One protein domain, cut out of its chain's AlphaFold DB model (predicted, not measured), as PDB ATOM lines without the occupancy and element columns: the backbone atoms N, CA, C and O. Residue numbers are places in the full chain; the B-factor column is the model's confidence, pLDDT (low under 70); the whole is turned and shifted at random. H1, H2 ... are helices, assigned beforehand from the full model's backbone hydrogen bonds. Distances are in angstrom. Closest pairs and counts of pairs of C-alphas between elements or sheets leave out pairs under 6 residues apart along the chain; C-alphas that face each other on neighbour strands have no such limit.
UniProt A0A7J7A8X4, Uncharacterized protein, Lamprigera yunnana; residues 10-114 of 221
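What this domain is: This is residues 10 to 114 of the 221 residues of an uncharacterized protein of Lamprigera yunnana (UniProt A0A7J7A8X4). The longest helix, H5, packs with its first part on a small compact body that it shares with H2, H3 and H4, helices that mostly cross one another, and then sticks out with residues 97 to 111 as a straight arm. H1 makes a second arm at the other end of the body, where residues 10 to 25 stick out, and the two arms make the length of the whole. The printed part has 105 residues with five named helices, H1 to H5 in order along the chain, and no named strand; the class is all helix. The whole is only just loose, close to extended, with a radius of gyration of the C-alphas of 19.2 A, and the C-alphas span 80 by 23 by 23 A.

Where its parts are: H5 is residues 82 to 111, 42.1 A from first to last C-alpha, from C-alpha 82 at (210.393, 347.291, 331.993) to C-alpha 111 at (197.813, 349.168, 372.145). H2 is residues 33 to 48, 23.1 A long. H3 is residues 53 to 62 and H4 is residues 69 to 80. H1 is residues 10 to 30, 29.6 A long, and begins at C-alpha 10 at (224.106, 361.751, 305.359).

How they stand to each other: H5 touches H2 at a steep tilt of 64 degrees, the same way, with residues 85 to 93 of H5 and 43 to 48 of H2 alone; the closest C-alphas, of Ala 47 and Arg 93, are 5.2 A apart. With residues 82 to 89 alone H5 touches H3, about perpendicular at 75 degrees, the closest C-alphas being those of Ala 53 and Leu 86, 6.5 A. H2 and H3 are both the hub, each touching three helices. They touch each other at a steep tilt of 54 degrees, opposite ways, with the C-alphas of Val 46 and Asn 56 closest, 6.1 A. H3 and H4 form a helical hairpin at a shallow tilt of 30 degrees, with the C-alphas of Val 61 and Val 71 closest, 6.1 A. H2 and H4 touch, with the C-alphas of Phe 35 and Asp 70 closest, 5.5 A. H1 is close to H4 but not clearly touching, with the C-alphas of Ser 30 and Cys 73 closest, 6.8 A. H1 is apart from H3 and H5. In each of the five helices every O i to N i+4 pair is within hydrogen-bond range.

The domain as a whole: The C-alphas farthest apart, of Trp 10 and Ser 114, are 80.7 A apart. Residues 10 to 25, 63 to 68 and 97 to 114 stand free; the body without them has 65 residues and spans 31 by 21 by 18 A. The printed part has no cut and no long link. The mean pLDDT of the printed part is 75.6, and it is under 70 at residues 10 to 31, 33, 65 to 67 and 100 to 114.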
ATOM      1  N   TRP A  10     224.566 360.556 304.644       58.06
ATOM      2  CA  TRP A  10     224.106 361.751 305.359       58.06
ATOM      3  C   TRP A  10     222.682 361.620 305.916       58.06
ATOM      4  O   TRP A  10     222.425 362.078 307.024       58.06
ATOM      5  N   VAL A  11     221.774 360.956 305.191       61.66
ATOM      6  CA  VAL A  11     220.397 360.727 305.668       61.66
ATOM      7  C   VAL A  11     220.402 359.841 306.913       61.66
ATOM      8  O   VAL A  11     219.847 360.230 307.935       61.66
ATOM      9  N   SER A  12     221.117 358.713 306.877       62.69
ATOM     10  CA  SER A  12     221.232 357.816 308.035       62.69
ATOM     11  C   SER A  12     221.957 358.468 309.215       62.69
ATOM     12  O   SER A  12     221.554 358.289 310.360       62.69
ATOM     13  N   VAL A  13     223.000 359.264 308.960       61.28
ATOM     14  CA  VAL A  13     223.695 360.027 310.012       61.28
ATOM     15  C   VAL A  13     222.764 361.070 310.634       61.28
ATOM     16  O   VAL A  13     222.728 361.189 311.853       61.28
ATOM     17  N   SER A  14     221.965 361.778 309.832       62.59
ATOM     18  CA  SER A  14     220.975 362.744 310.323       62.59
ATOM     19  C   SER A  14     219.869 362.081 311.150       62.59
ATOM     20  O   SER A  14     219.441 362.647 312.154       62.59
ATOM     21  N   GLU A  15     219.408 360.892 310.757       63.19
ATOM     22  CA  GLU A  15     218.429 360.115 311.525       63.19
ATOM     23  C   GLU A  15     219.003 359.703 312.885       63.19
ATOM     24  O   GLU A  15     218.375 359.956 313.914       63.19
ATOM     25  N   VAL A  16     220.227 359.169 312.915       58.97
ATOM     26  CA  VAL A  16     220.915 358.801 314.164       58.97
ATOM     27  C   VAL A  16     221.128 360.019 315.067       58.97
ATOM     28  O   VAL A  16     220.867 359.935 316.263       58.97
ATOM     29  N   TRP A  17     221.521 361.167 314.511       57.28
ATOM     30  CA  TRP A  17     221.711 362.401 315.284       57.28
ATOM     31  C   TRP A  17     220.402 362.938 315.870       57.28
ATOM     32  O   TRP A  17     220.356 363.425 317.002       57.28
ATOM     33  N   SER A  18     219.312 362.838 315.104       62.12
ATOM     34  CA  SER A  18     217.984 363.222 315.583       62.12
ATOM     35  C   SER A  18     217.521 362.317 316.725       62.12
ATOM     36  O   SER A  18     217.010 362.810 317.730       62.12
ATOM     37  N   LEU A  19     217.786 361.011 316.623       64.25
ATOM     38  CA  LEU A  19     217.503 360.043 317.677       64.25
ATOM     39  C   LEU A  19     218.343 360.324 318.924       64.25
ATOM     40  O   LEU A  19     217.792 360.360 320.016       64.25
ATOM     41  N   GLU A  20     219.640 360.592 318.773       65.00
ATOM     42  CA  GLU A  20     220.522 360.976 319.880       65.00
ATOM     43  C   GLU A  20     220.008 362.230 320.600       65.00
ATOM     44  O   GLU A  20     219.936 362.257 321.828       65.00
ATOM     45  N   THR A  21     219.601 363.256 319.849       62.22
ATOM     46  CA  THR A  21     219.078 364.510 320.410       62.22
ATOM     47  C   THR A  21     217.789 364.268 321.195       62.22
ATOM     48  O   THR A  21     217.647 364.742 322.322       62.22
ATOM     49  N   VAL A  22     216.862 363.487 320.631       66.38
ATOM     50  CA  VAL A  22     215.603 363.119 321.295       66.38
ATOM     51  C   VAL A  22     215.872 362.291 322.551       66.38
ATOM     52  O   VAL A  22     215.297 362.579 323.599       66.38
ATOM     53  N   LEU A  23     216.772 361.309 322.481       61.12
ATOM     54  CA  LEU A  23     217.164 360.487 323.625       61.12
ATOM     55  C   LEU A  23     217.831 361.328 324.717       61.12
ATOM     56  O   LEU A  23     217.515 361.151 325.888       61.12
ATOM     57  N   SER A  24     218.694 362.277 324.352       61.31
ATOM     58  CA  SER A  24     219.396 363.151 325.300       61.31
ATOM     59  C   SER A  24     218.447 364.125 325.995       61.31
ATOM     60  O   SER A  24     218.538 364.311 327.210       61.31
ATOM     61  N   TYR A  25     217.502 364.709 325.248       67.25
ATOM     62  CA  TYR A  25     216.429 365.529 325.811       67.25
ATOM     63  C   TYR A  25     215.587 364.714 326.794       67.25
ATOM     64  O   TYR A  25     215.393 365.134 327.931       67.25
ATOM     65  N   ARG A  26     215.152 363.516 326.389       63.47
ATOM     66  CA  ARG A  26     214.319 362.636 327.217       63.47
ATOM     67  C   ARG A  26     215.051 362.130 328.453       63.47
ATOM     68  O   ARG A  26     214.460 362.127 329.520       63.47
ATOM     69  N   LEU A  27     216.332 361.776 328.352       62.38
ATOM     70  CA  LEU A  27     217.169 361.417 329.503       62.38
ATOM     71  C   LEU A  27     217.304 362.588 330.478       62.38
ATOM     72  O   LEU A  27     217.096 362.414 331.674       62.38
ATOM     73  N   SER A  28     217.592 363.786 329.967       63.84
ATOM     74  CA  SER A  28     217.710 364.997 330.790       63.84
ATOM     75  C   SER A  28     216.388 365.346 331.477       63.84
ATOM     76  O   SER A  28     216.382 365.695 332.654       63.84
ATOM     77  N   TYR A  29     215.268 365.203 330.764       65.81
ATOM     78  CA  TYR A  29     213.928 365.414 331.303       65.81
ATOM     79  C   TYR A  29     213.554 364.340 332.333       65.81
ATOM     80  O   TYR A  29     213.033 364.665 333.393       65.81
ATOM     81  N   SER A  30     213.914 363.076 332.096       61.50
ATOM     82  CA  SER A  30     213.740 362.002 333.078       61.50
ATOM     83  C   SER A  30     214.579 362.212 334.344       61.50
ATOM     84  O   SER A  30     214.220 361.734 335.417       61.50
ATOM     85  N   CYS A  31     215.687 362.950 334.248       61.75
ATOM     86  CA  CYS A  31     216.471 363.390 335.399       61.75
ATOM     87  C   CYS A  31     215.912 364.656 336.076       61.75
ATOM     88  O   CYS A  31     216.411 365.036 337.138       61.75
ATOM     89  N   ALA A  32     214.899 365.314 335.503       70.38
ATOM     90  CA  ALA A  32     214.259 366.474 336.109       70.38
ATOM     91  C   ALA A  32     213.359 366.058 337.284       70.38
ATOM     92  O   ALA A  32     212.740 364.991 337.288       70.38
ATOM     93  N   SER A  33     213.244 366.938 338.282       63.72
ATOM     94  CA  SER A  33     212.444 366.703 339.493       63.72
ATOM     95  C   SER A  33     210.982 366.369 339.192       63.72
ATOM     96  O   SER A  33     210.387 365.547 339.880       63.72
ATOM     97  N   ASN A  34     210.413 366.970 338.145       75.69
ATOM     98  CA  ASN A  34     208.994 366.828 337.821       75.69
ATOM     99  C   ASN A  34     208.653 365.411 337.344       75.69
ATOM    100  O   ASN A  34     207.727 364.803 337.880       75.69
ATOM    101  N   PHE A  35     209.447 364.848 336.424       82.56
ATOM    102  CA  PHE A  35     209.247 363.466 335.987       82.56
ATOM    103  C   PHE A  35     209.494 362.480 337.126       82.56
ATOM    104  O   PHE A  35     208.744 361.522 337.280       82.56
ATOM    105  N   LYS A  36     210.515 362.724 337.956       83.88
ATOM    106  CA  LYS A  36     210.803 361.870 339.111       83.88
ATOM    107  C   LYS A  36     209.593 361.753 340.046       83.88
ATOM    108  O   LYS A  36     209.228 360.638 340.401       83.88
ATOM    109  N   HIS A  37     208.961 362.871 340.406       86.69
ATOM    110  CA  HIS A  37     207.768 362.851 341.259       86.69
ATOM    111  C   HIS A  37     206.601 362.116 340.597       86.69
ATOM    112  O   HIS A  37     205.994 361.252 341.223       86.69
ATOM    113  N   PHE A  38     206.343 362.388 339.313       89.00
ATOM    114  CA  PHE A  38     205.324 361.668 338.551       89.00
ATOM    115  C   PHE A  38     205.574 360.151 338.540       89.00
ATOM    116  O   PHE A  38     204.667 359.364 338.802       89.00
ATOM    117  N   TYR A  39     206.814 359.740 338.269       88.75
ATOM    118  CA  TYR A  39     207.230 358.342 338.263       88.75
ATOM    119  C   TYR A  39     206.997 357.685 339.628       88.75
ATOM    120  O   TYR A  39     206.347 356.645 339.704       88.75
ATOM    121  N   GLU A  40     207.484 358.304 340.704       88.38
ATOM    122  CA  GLU A  40     207.333 357.800 342.074       88.38
ATOM    123  C   GLU A  40     205.857 357.650 342.471       88.38
ATOM    124  O   GLU A  40     205.485 356.631 343.052       88.38
ATOM    125  N   ASP A  41     205.001 358.605 342.105       90.94
ATOM    126  CA  ASP A  41     203.568 358.541 342.399       90.94
ATOM    127  C   ASP A  41     202.868 357.406 341.641       90.94
ATOM    128  O   ASP A  41     202.045 356.689 342.218       90.94
ATOM    129  N   VAL A  42     203.223 357.180 340.370       90.31
ATOM    130  CA  VAL A  42     202.700 356.040 339.600       90.31
ATOM    131  C   VAL A  42     203.160 354.715 340.212       90.31
ATOM    132  O   VAL A  42     202.342 353.809 340.379       90.31
ATOM    133  N   ILE A  43     204.439 354.587 340.581       93.00
ATOM    134  CA  ILE A  43     204.970 353.371 341.214       93.00
ATOM    135  C   ILE A  43     204.271 353.098 342.552       93.00
ATOM    136  O   ILE A  43     203.842 351.964 342.779       93.00
ATOM    137  N   ARG A  44     204.086 354.122 343.396       89.19
ATOM    138  CA  ARG A  44     203.388 354.004 344.686       89.19
ATOM    139  C   ARG A  44     201.939 353.562 344.509       89.19
ATOM    140  O   ARG A  44     201.505 352.616 345.162       89.19
ATOM    141  N   ALA A  45     201.219 354.175 343.571       89.62
ATOM    142  CA  ALA A  45     199.847 353.787 343.265       89.62
ATOM    143  C   ALA A  45     199.757 352.322 342.803       89.62
ATOM    144  O   ALA A  45     198.887 351.579 343.251       89.62
ATOM    145  N   VAL A  46     200.673 351.871 341.940       89.38
ATOM    146  CA  VAL A  46     200.681 350.483 341.448       89.38
ATOM    147  C   VAL A  46     201.099 349.482 342.523       89.38
ATOM    148  O   VAL A  46     200.608 348.348 342.516       89.38
ATOM    149  N   ALA A  47     201.971 349.874 343.452       88.44
ATOM    150  CA  ALA A  47     202.367 349.033 344.577       88.44
ATOM    151  C   ALA A  47     201.151 348.615 345.421       88.44
ATOM    152  O   ALA A  47     201.034 347.436 345.762       88.44
ATOM    153  N   GLU A  48     200.204 349.533 345.630       87.00
ATOM    154  CA  GLU A  48     198.956 349.309 346.372       87.00
ATOM    155  C   GLU A  48     197.901 348.502 345.594       87.00
ATOM    156  O   GLU A  48     196.950 347.967 346.177       87.00
ATOM    157  N   MET A  49     198.039 348.400 344.271       88.56
ATOM    158  CA  MET A  49     197.119 347.646 343.424       88.56
ATOM    159  C   MET A  49     197.443 346.151 343.436       88.56
ATOM    160  O   MET A  49     198.600 345.727 343.375       88.56
ATOM    161  N   SER A  50     196.397 345.325 343.420       86.38
ATOM    162  CA  SER A  50     196.526 343.890 343.171       86.38
ATOM    163  C   SER A  50     196.690 343.596 341.673       86.38
ATOM    164  O   SER A  50     196.307 344.385 340.808       86.38
ATOM    165  N   GLY A  51     197.268 342.435 341.356       88.50
ATOM    166  CA  GLY A  51     197.452 341.979 339.977       88.50
ATOM    167  C   GLY A  51     198.795 342.364 339.351       88.50
ATOM    168  O   GLY A  51     199.772 342.657 340.048       88.50
ATOM    169  N   ASP A  52     198.838 342.284 338.020       90.81
ATOM    170  CA  ASP A  52     200.043 342.500 337.219       90.81
ATOM    171  C   ASP A  52     200.463 343.975 337.209       90.81
ATOM    172  O   ASP A  52     199.694 344.858 336.822       90.81
ATOM    173  N   ALA A  53     201.707 344.232 337.617       89.94
ATOM    174  CA  ALA A  53     202.233 345.583 337.770       89.94
ATOM    175  C   ALA A  53     202.289 346.327 336.432       89.94
ATOM    176  O   ALA A  53     201.845 347.468 336.358       89.94
ATOM    177  N   ASN A  54     202.755 345.680 335.362       86.38
ATOM    178  CA  ASN A  54     202.869 346.320 334.051       86.38
ATOM    179  C   ASN A  54     201.502 346.758 333.531       86.38
ATOM    180  O   ASN A  54     201.322 347.908 333.135       86.38
ATOM    181  N   THR A  55     200.514 345.867 333.599       90.31
ATOM    182  CA  THR A  55     199.131 346.161 333.216       90.31
ATOM    183  C   THR A  55     198.561 347.322 334.032       90.31
ATOM    184  O   THR A  55     197.918 348.211 333.476       90.31
ATOM    185  N   ASN A  56     198.823 347.355 335.339       91.19
ATOM    186  CA  ASN A  56     198.370 348.433 336.215       91.19
ATOM    187  C   ASN A  56     199.023 349.779 335.871       91.19
ATOM    188  O   ASN A  56     198.305 350.775 335.766       91.19
ATOM    189  N   ILE A  57     200.335 349.808 335.605       88.88
ATOM    190  CA  ILE A  57     201.024 351.025 335.157       88.88
ATOM    191  C   ILE A  57     200.409 351.512 333.837       88.88
ATOM    192  O   ILE A  57     200.000 352.669 333.740       88.88
ATOM    193  N   TYR A  58     200.275 350.634 332.838       88.38
ATOM    194  CA  TYR A  58     199.671 350.994 331.552       88.38
ATOM    195  C   TYR A  58     198.247 351.535 331.710       88.38
ATOM    196  O   TYR A  58     197.875 352.489 331.030       88.38
ATOM    197  N   ASN A  59     197.448 350.960 332.609       88.75
ATOM    198  CA  ASN A  59     196.087 351.423 332.870       88.75
ATOM    199  C   ASN A  59     196.047 352.824 333.484       88.75
ATOM    200  O   ASN A  59     195.169 353.603 333.117       88.75
ATOM    201  N   ILE A  60     196.963 353.147 334.399       88.12
ATOM    202  CA  ILE A  60     197.069 354.492 334.979       88.12
ATOM    203  C   ILE A  60     197.485 355.481 333.892       88.12
ATOM    204  O   ILE A  60     196.774 356.450 333.637       88.12
ATOM    205  N   VAL A  61     198.586 355.188 333.199       86.50
ATOM    206  CA  VAL A  61     199.187 356.083 332.204       86.50
ATOM    207  C   VAL A  61     198.228 356.359 331.039       86.50
ATOM    208  O   VAL A  61     198.058 357.509 330.645       86.50
ATOM    209  N   ASN A  62     197.524 355.342 330.528       84.25
ATOM    210  CA  ASN A  62     196.586 355.499 329.405       84.25
ATOM    211  C   ASN A  62     195.279 356.225 329.764       84.25
ATOM    212  O   ASN A  62     194.534 356.608 328.862       84.25
ATOM    213  N   ARG A  63     194.954 356.373 331.054       84.88
ATOM    214  CA  ARG A  63     193.739 357.069 331.514       84.88
ATOM    215  C   ARG A  63     193.968 358.549 331.796       84.88
ATOM    216  O   ARG A  63     192.998 359.256 332.066       84.88
ATOM    217  N   LEU A  64     195.213 359.017 331.741       81.81
ATOM    218  CA  LEU A  64     195.516 360.426 331.928       81.81
ATOM    219  C   LEU A  64     195.010 361.228 330.712       81.81
ATOM    220  O   LEU A  64     195.253 360.833 329.570       81.81
ATOM    221  N   PRO A  65     194.262 362.325 330.938       60.47
ATOM    222  CA  PRO A  65     193.520 363.032 329.889       60.47
ATOM    223  C   PRO A  65     194.411 363.767 328.876       60.47
ATOM    224  O   PRO A  65     193.936 364.120 327.799       60.47
ATOM    225  N   GLU A  66     195.696 363.959 329.178       67.81
ATOM    226  CA  GLU A  66     196.678 364.569 328.286       67.81
ATOM    227  C   GLU A  66     197.901 363.658 328.143       67.81
ATOM    228  O   GLU A  66     198.391 363.093 329.121       67.81
ATOM    229  N   LYS A  67     198.424 363.539 326.915       67.25
ATOM    230  CA  LYS A  67     199.752 362.961 326.674       67.25
ATOM    231  C   LYS A  67     200.807 363.976 327.109       67.25
ATOM    232  O   LYS A  67     201.414 364.626 326.263       67.25
ATOM    233  N   SER A  68     200.957 364.156 328.418       81.94
ATOM    234  CA  SER A  68     202.028 364.975 328.975       81.94
ATOM    235  C   SER A  68     203.395 364.385 328.609       81.94
ATOM    236  O   SER A  68     203.515 363.194 328.287       81.94
ATOM    237  N   ASP A  69     204.437 365.212 328.679       79.81
ATOM    238  CA  ASP A  69     205.819 364.749 328.525       79.81
ATOM    239  C   ASP A  69     206.136 363.634 329.538       79.81
ATOM    240  O   ASP A  69     206.793 362.655 329.189       79.81
ATOM    241  N   ASP A  70     205.557 363.698 330.743       83.81
ATOM    242  CA  ASP A  70     205.723 362.670 331.777       83.81
ATOM    243  C   ASP A  70     205.093 361.326 331.382       83.81
ATOM    244  O   ASP A  70     205.699 360.271 331.578       83.81
ATOM    245  N   VAL A  71     203.907 361.342 330.761       85.00
ATOM    246  CA  VAL A  71     203.268 360.138 330.204       85.00
ATOM    247  C   VAL A  71     204.146 359.519 329.122       85.00
ATOM    248  O   VAL A  71     204.333 358.302 329.102       85.00
ATOM    249  N   CYS A  72     204.716 360.340 328.239       82.00
ATOM    250  CA  CYS A  72     205.594 359.859 327.174       82.00
ATOM    251  C   CYS A  72     206.884 359.251 327.742       82.00
ATOM    252  O   CYS A  72     207.251 358.141 327.362       82.00
ATOM    253  N   CYS A  73     207.522 359.925 328.701       81.12
ATOM    254  CA  CYS A  73     208.699 359.410 329.397       81.12
ATOM    255  C   CYS A  73     208.392 358.120 330.174       81.12
ATOM    256  O   CYS A  73     209.205 357.199 330.169       81.12
ATOM    257  N   MET A  74     207.213 357.993 330.785       85.75
ATOM    258  CA  MET A  74     206.816 356.762 331.475       85.75
ATOM    259  C   MET A  74     206.616 355.596 330.505       85.75
ATOM    260  O   MET A  74     207.058 354.481 330.779       85.75
ATOM    261  N   LEU A  75     205.993 355.842 329.349       84.31
ATOM    262  CA  LEU A  75     205.863 354.833 328.295       84.31
ATOM    263  C   LEU A  75     207.232 354.398 327.756       84.31
ATOM    264  O   LEU A  75     207.429 353.212 327.508       84.31
ATOM    265  N   ASP A  76     208.187 355.321 327.636       79.38
ATOM    266  CA  ASP A  76     209.561 354.982 327.259       79.38
ATOM    267  C   ASP A  76     210.243 354.115 328.326       79.38
ATOM    268  O   ASP A  76     210.891 353.126 327.985       79.38
ATOM    269  N   VAL A  77     210.068 354.419 329.618       82.69
ATOM    270  CA  VAL A  77     210.585 353.562 330.700       82.69
ATOM    271  C   VAL A  77     209.992 352.156 330.600       82.69
ATOM    272  O   VAL A  77     210.728 351.178 330.697       82.69
ATOM    273  N   LEU A  78     208.691 352.033 330.336       84.75
ATOM    274  CA  LEU A  78     208.040 350.733 330.149       84.75
ATOM    275  C   LEU A  78     208.505 349.990 328.894       84.75
ATOM    276  O   LEU A  78     208.484 348.761 328.875       84.75
ATOM    277  N   LEU A  79     208.897 350.713 327.844       81.50
ATOM    278  CA  LEU A  79     209.362 350.120 326.595       81.50
ATOM    279  C   LEU A  79     210.822 349.665 326.682       81.50
ATOM    280  O   LEU A  79     211.155 348.577 326.216       81.50
ATOM    281  N   PHE A  80     211.692 350.495 327.259       79.06
ATOM    282  CA  PHE A  80     213.141 350.288 327.239       79.06
ATOM    283  C   PHE A  80     213.702 349.699 328.535       79.06
ATOM    284  O   PHE A  80     214.768 349.090 328.504       79.06
ATOM    285  N   MET A  81     213.021 349.888 329.667       80.06
ATOM    286  CA  MET A  81     213.463 349.426 330.989       80.06
ATOM    287  C   MET A  81     212.312 348.821 331.822       80.06
ATOM    288  O   MET A  81     212.126 349.198 332.988       80.06
ATOM    289  N   PRO A  82     211.530 347.869 331.278       82.81
ATOM    290  CA  PRO A  82     210.393 347.291 331.993       82.81
ATOM    291  C   PRO A  82     210.805 346.591 333.295       82.81
ATOM    292  O   PRO A  82     210.058 346.638 334.275       82.81
ATOM    293  N   GLU A  83     211.995 345.977 333.358       83.06
ATOM    294  CA  GLU A  83     212.444 345.315 334.587       83.06
ATOM    295  C   GLU A  83     212.706 346.316 335.714       83.06
ATOM    296  O   GLU A  83     212.488 345.986 336.880       83.06
ATOM    297  N   LYS A  84     213.130 347.544 335.385       84.56
ATOM    298  CA  LYS A  84     213.348 348.605 336.377       84.56
ATOM    299  C   LYS A  84     212.032 349.047 337.001       84.56
ATOM    300  O   LYS A  84     211.941 349.095 338.224       84.56
ATOM    301  N   ALA A  85     211.017 349.313 336.177       86.75
ATOM    302  CA  ALA A  85     209.691 349.689 336.662       86.75
ATOM    303  C   ALA A  85     209.091 348.586 337.547       86.75
ATOM    304  O   ALA A  85     208.590 348.859 338.636       86.75
ATOM    305  N   LEU A  86     209.215 347.322 337.131       89.75
ATOM    306  CA  LEU A  86     208.753 346.187 337.929       89.75
ATOM    307  C   LEU A  86     209.516 346.057 339.255       89.75
ATOM    308  O   LEU A  86     208.900 345.819 340.296       89.75
ATOM    309  N   PHE A  87     210.841 346.204 339.224       89.00
ATOM    310  CA  PHE A  87     211.673 346.170 340.422       89.00
ATOM    311  C   PHE A  87     211.275 347.268 341.411       89.00
ATOM    312  O   PHE A  87     211.158 346.987 342.602       89.00
ATOM    313  N   ASP A  88     211.015 348.483 340.930       90.88
ATOM    314  CA  ASP A  88     210.615 349.605 341.779       90.88
ATOM    315  C   ASP A  88     209.249 349.375 342.422       90.88
ATOM    316  O   ASP A  88     209.110 349.577 343.623       90.88
ATOM    317  N   VAL A  89     208.270 348.849 341.676       92.50
ATOM    318  CA  VAL A  89     206.972 348.448 342.252       92.50
ATOM    319  C   VAL A  89     207.160 347.397 343.351       92.50
ATOM    320  O   VAL A  89     206.534 347.474 344.406       92.50
ATOM    321  N   GLN A  90     208.018 346.397 343.135       90.94
ATOM    322  CA  GLN A  90     208.287 345.361 344.140       90.94
ATOM    323  C   GLN A  90     209.052 345.892 345.354       90.94
ATOM    324  O   GLN A  90     208.865 345.404 346.470       90.94
ATOM    325  N   LEU A  91     209.958 346.844 345.146       87.94
ATOM    326  CA  LEU A  91     210.665 347.515 346.225       87.94
ATOM    327  C   LEU A  91     209.683 348.319 347.077       87.94
ATOM    328  O   LEU A  91     209.662 348.125 348.288       87.94
ATOM    329  N   GLU A  92     208.831 349.118 346.443       89.81
ATOM    330  CA  GLU A  92     207.818 349.930 347.115       89.81
ATOM    331  C   GLU A  92     206.834 349.060 347.907       89.81
ATOM    332  O   GLU A  92     206.590 349.323 349.081       89.81
ATOM    333  N   ARG A  93     206.367 347.938 347.337       88.75
ATOM    334  CA  ARG A  93     205.540 346.960 348.070       88.75
ATOM    335  C   ARG A  93     206.218 346.453 349.339       88.75
ATOM    336  O   ARG A  93     205.582 346.377 350.383       88.75
ATOM    337  N   ARG A  94     207.509 346.117 349.270       84.62
ATOM    338  CA  ARG A  94     208.258 345.642 350.444       84.62
ATOM    339  C   ARG A  94     208.433 346.731 351.494       84.62
ATOM    340  O   ARG A  94     208.365 346.416 352.677       84.62
ATOM    341  N   ILE A  95     208.656 347.978 351.078       80.19
ATOM    342  CA  ILE A  95     208.727 349.125 351.992       80.19
ATOM    343  C   ILE A  95     207.385 349.278 352.713       80.19
ATOM    344  O   ILE A  95     207.356 349.260 353.940       80.19
ATOM    345  N   GLN A  96     206.277 349.296 351.969       75.88
ATOM    346  CA  GLN A  96     204.928 349.382 352.534       75.88
ATOM    347  C   GLN A  96     204.624 348.214 353.490       75.88
ATOM    348  O   GLN A  96     204.115 348.419 354.589       75.88
ATOM    349  N   GLU A  97     204.978 346.979 353.123       77.25
ATOM    350  CA  GLU A  97     204.821 345.802 353.989       77.25
ATOM    351  C   GLU A  97     205.644 345.912 355.282       77.25
ATOM    352  O   GLU A  97     205.148 345.572 356.358       77.25
ATOM    353  N   GLN A  98     206.888 346.391 355.197       72.75
ATOM    354  CA  GLN A  98     207.749 346.601 356.363       72.75
ATOM    355  C   GLN A  98     207.207 347.692 357.282       72.75
ATOM    356  O   GLN A  98     207.197 347.507 358.499       72.75
ATOM    357  N   GLU A  99     206.728 348.801 356.721       70.75
ATOM    358  CA  GLU A  99     206.082 349.863 357.488       70.75
ATOM    359  C   GLU A  99     204.849 349.326 358.211       70.75
ATOM    360  O   GLU A  99     204.726 349.512 359.421       70.75
ATOM    361  N   ILE A 100     203.984 348.576 357.519       69.62
ATOM    362  CA  ILE A 100     202.817 347.928 358.131       69.62
ATOM    363  C   ILE A 100     203.249 346.997 359.269       69.62
ATOM    364  O   ILE A 100     202.679 347.065 360.353       69.62
ATOM    365  N   GLN A 101     204.266 346.155 359.071       60.91
ATOM    366  CA  GLN A 101     204.761 345.258 360.122       60.91
ATOM    367  C   GLN A 101     205.320 346.021 361.326       60.91
ATOM    368  O   GLN A 101     205.024 345.670 362.468       60.91
ATOM    369  N   MET A 102     206.095 347.081 361.089       66.44
ATOM    370  CA  MET A 102     206.616 347.949 362.144       66.44
ATOM    371  C   MET A 102     205.469 348.598 362.928       66.44
ATOM    372  O   MET A 102     205.489 348.605 364.159       66.44
ATOM    373  N   TRP A 103     204.438 349.073 362.229       61.88
ATOM    374  CA  TRP A 103     203.236 349.627 362.841       61.88
ATOM    375  C   TRP A 103     202.442 348.583 363.621       61.88
ATOM    376  O   TRP A 103     201.988 348.877 364.722       61.88
ATOM    377  N   MET A 104     202.315 347.356 363.115       54.41
ATOM    378  CA  MET A 104     201.667 346.257 363.834       54.41
ATOM    379  C   MET A 104     202.423 345.900 365.117       54.41
ATOM    380  O   MET A 104     201.791 345.713 366.153       54.41
ATOM    381  N   LEU A 105     203.758 345.867 365.084       58.66
ATOM    382  CA  LEU A 105     204.588 345.645 366.273       58.66
ATOM    383  C   LEU A 105     204.457 346.792 367.281       58.66
ATOM    384  O   LEU A 105     204.342 346.553 368.483       58.66
ATOM    385  N   TYR A 106     204.433 348.039 366.806       58.84
ATOM    386  CA  TYR A 106     204.190 349.205 367.653       58.84
ATOM    387  C   TYR A 106     202.800 349.138 368.304       58.84
ATOM    388  O   TYR A 106     202.664 349.272 369.523       58.84
ATOM    389  N   ALA A 107     201.767 348.852 367.512       53.25
ATOM    390  CA  ALA A 107     200.404 348.653 367.983       53.25
ATOM    391  C   ALA A 107     200.323 347.506 368.999       53.25
ATOM    392  O   ALA A 107     199.706 347.651 370.047       53.25
ATOM    393  N   GLU A 108     200.995 346.382 368.777       55.59
ATOM    394  CA  GLU A 108     201.034 345.298 369.756       55.59
ATOM    395  C   GLU A 108     201.700 345.751 371.064       55.59
ATOM    396  O   GLU A 108     201.150 345.554 372.145       55.59
ATOM    397  N   GLN A 109     202.845 346.431 371.000       58.53
ATOM    398  CA  GLN A 109     203.587 346.852 372.193       58.53
ATOM    399  C   GLN A 109     202.860 347.909 373.025       58.53
ATOM    400  O   GLN A 109     202.969 347.905 374.260       58.53
ATOM    401  N   HIS A 110     202.134 348.803 372.355       53.16
ATOM    402  CA  HIS A 110     201.521 349.964 372.978       53.16
ATOM    403  C   HIS A 110     200.002 349.814 373.130       53.16
ATOM    404  O   HIS A 110     199.470 350.200 374.169       53.16
ATOM    405  N   TRP A 111     199.284 349.237 372.170       51.50
ATOM    406  CA  TRP A 111     197.813 349.168 372.145       51.50
ATOM    407  C   TRP A 111     197.218 347.915 372.795       51.50
ATOM    408  O   TRP A 111     196.089 347.982 373.269       51.50
ATOM    409  N   SER A 112     197.963 346.810 372.912       49.69
ATOM    410  CA  SER A 112     197.447 345.578 373.546       49.69
ATOM    411  C   SER A 112     197.511 345.568 375.084       49.69
ATOM    412  O   SER A 112     196.932 344.691 375.729       49.69
ATOM    413  N   LYS A 113     198.196 346.539 375.704       50.66
ATOM    414  CA  LYS A 113     198.342 346.638 377.167       50.66
ATOM    415  C   LYS A 113     197.270 347.548 377.765       50.66
ATOM    416  O   LYS A 113     196.982 348.609 377.216       50.66
ATOM    417  N   SER A 114     196.722 347.172 378.926       46.25
ATOM    418  CA  SER A 114     195.829 348.046 379.698       46.25
ATOM    419  C   SER A 114     196.552 349.347 380.038       46.25
ATOM    420  O   SER A 114     197.604 349.323 380.679       46.25
TER     421      SER A 114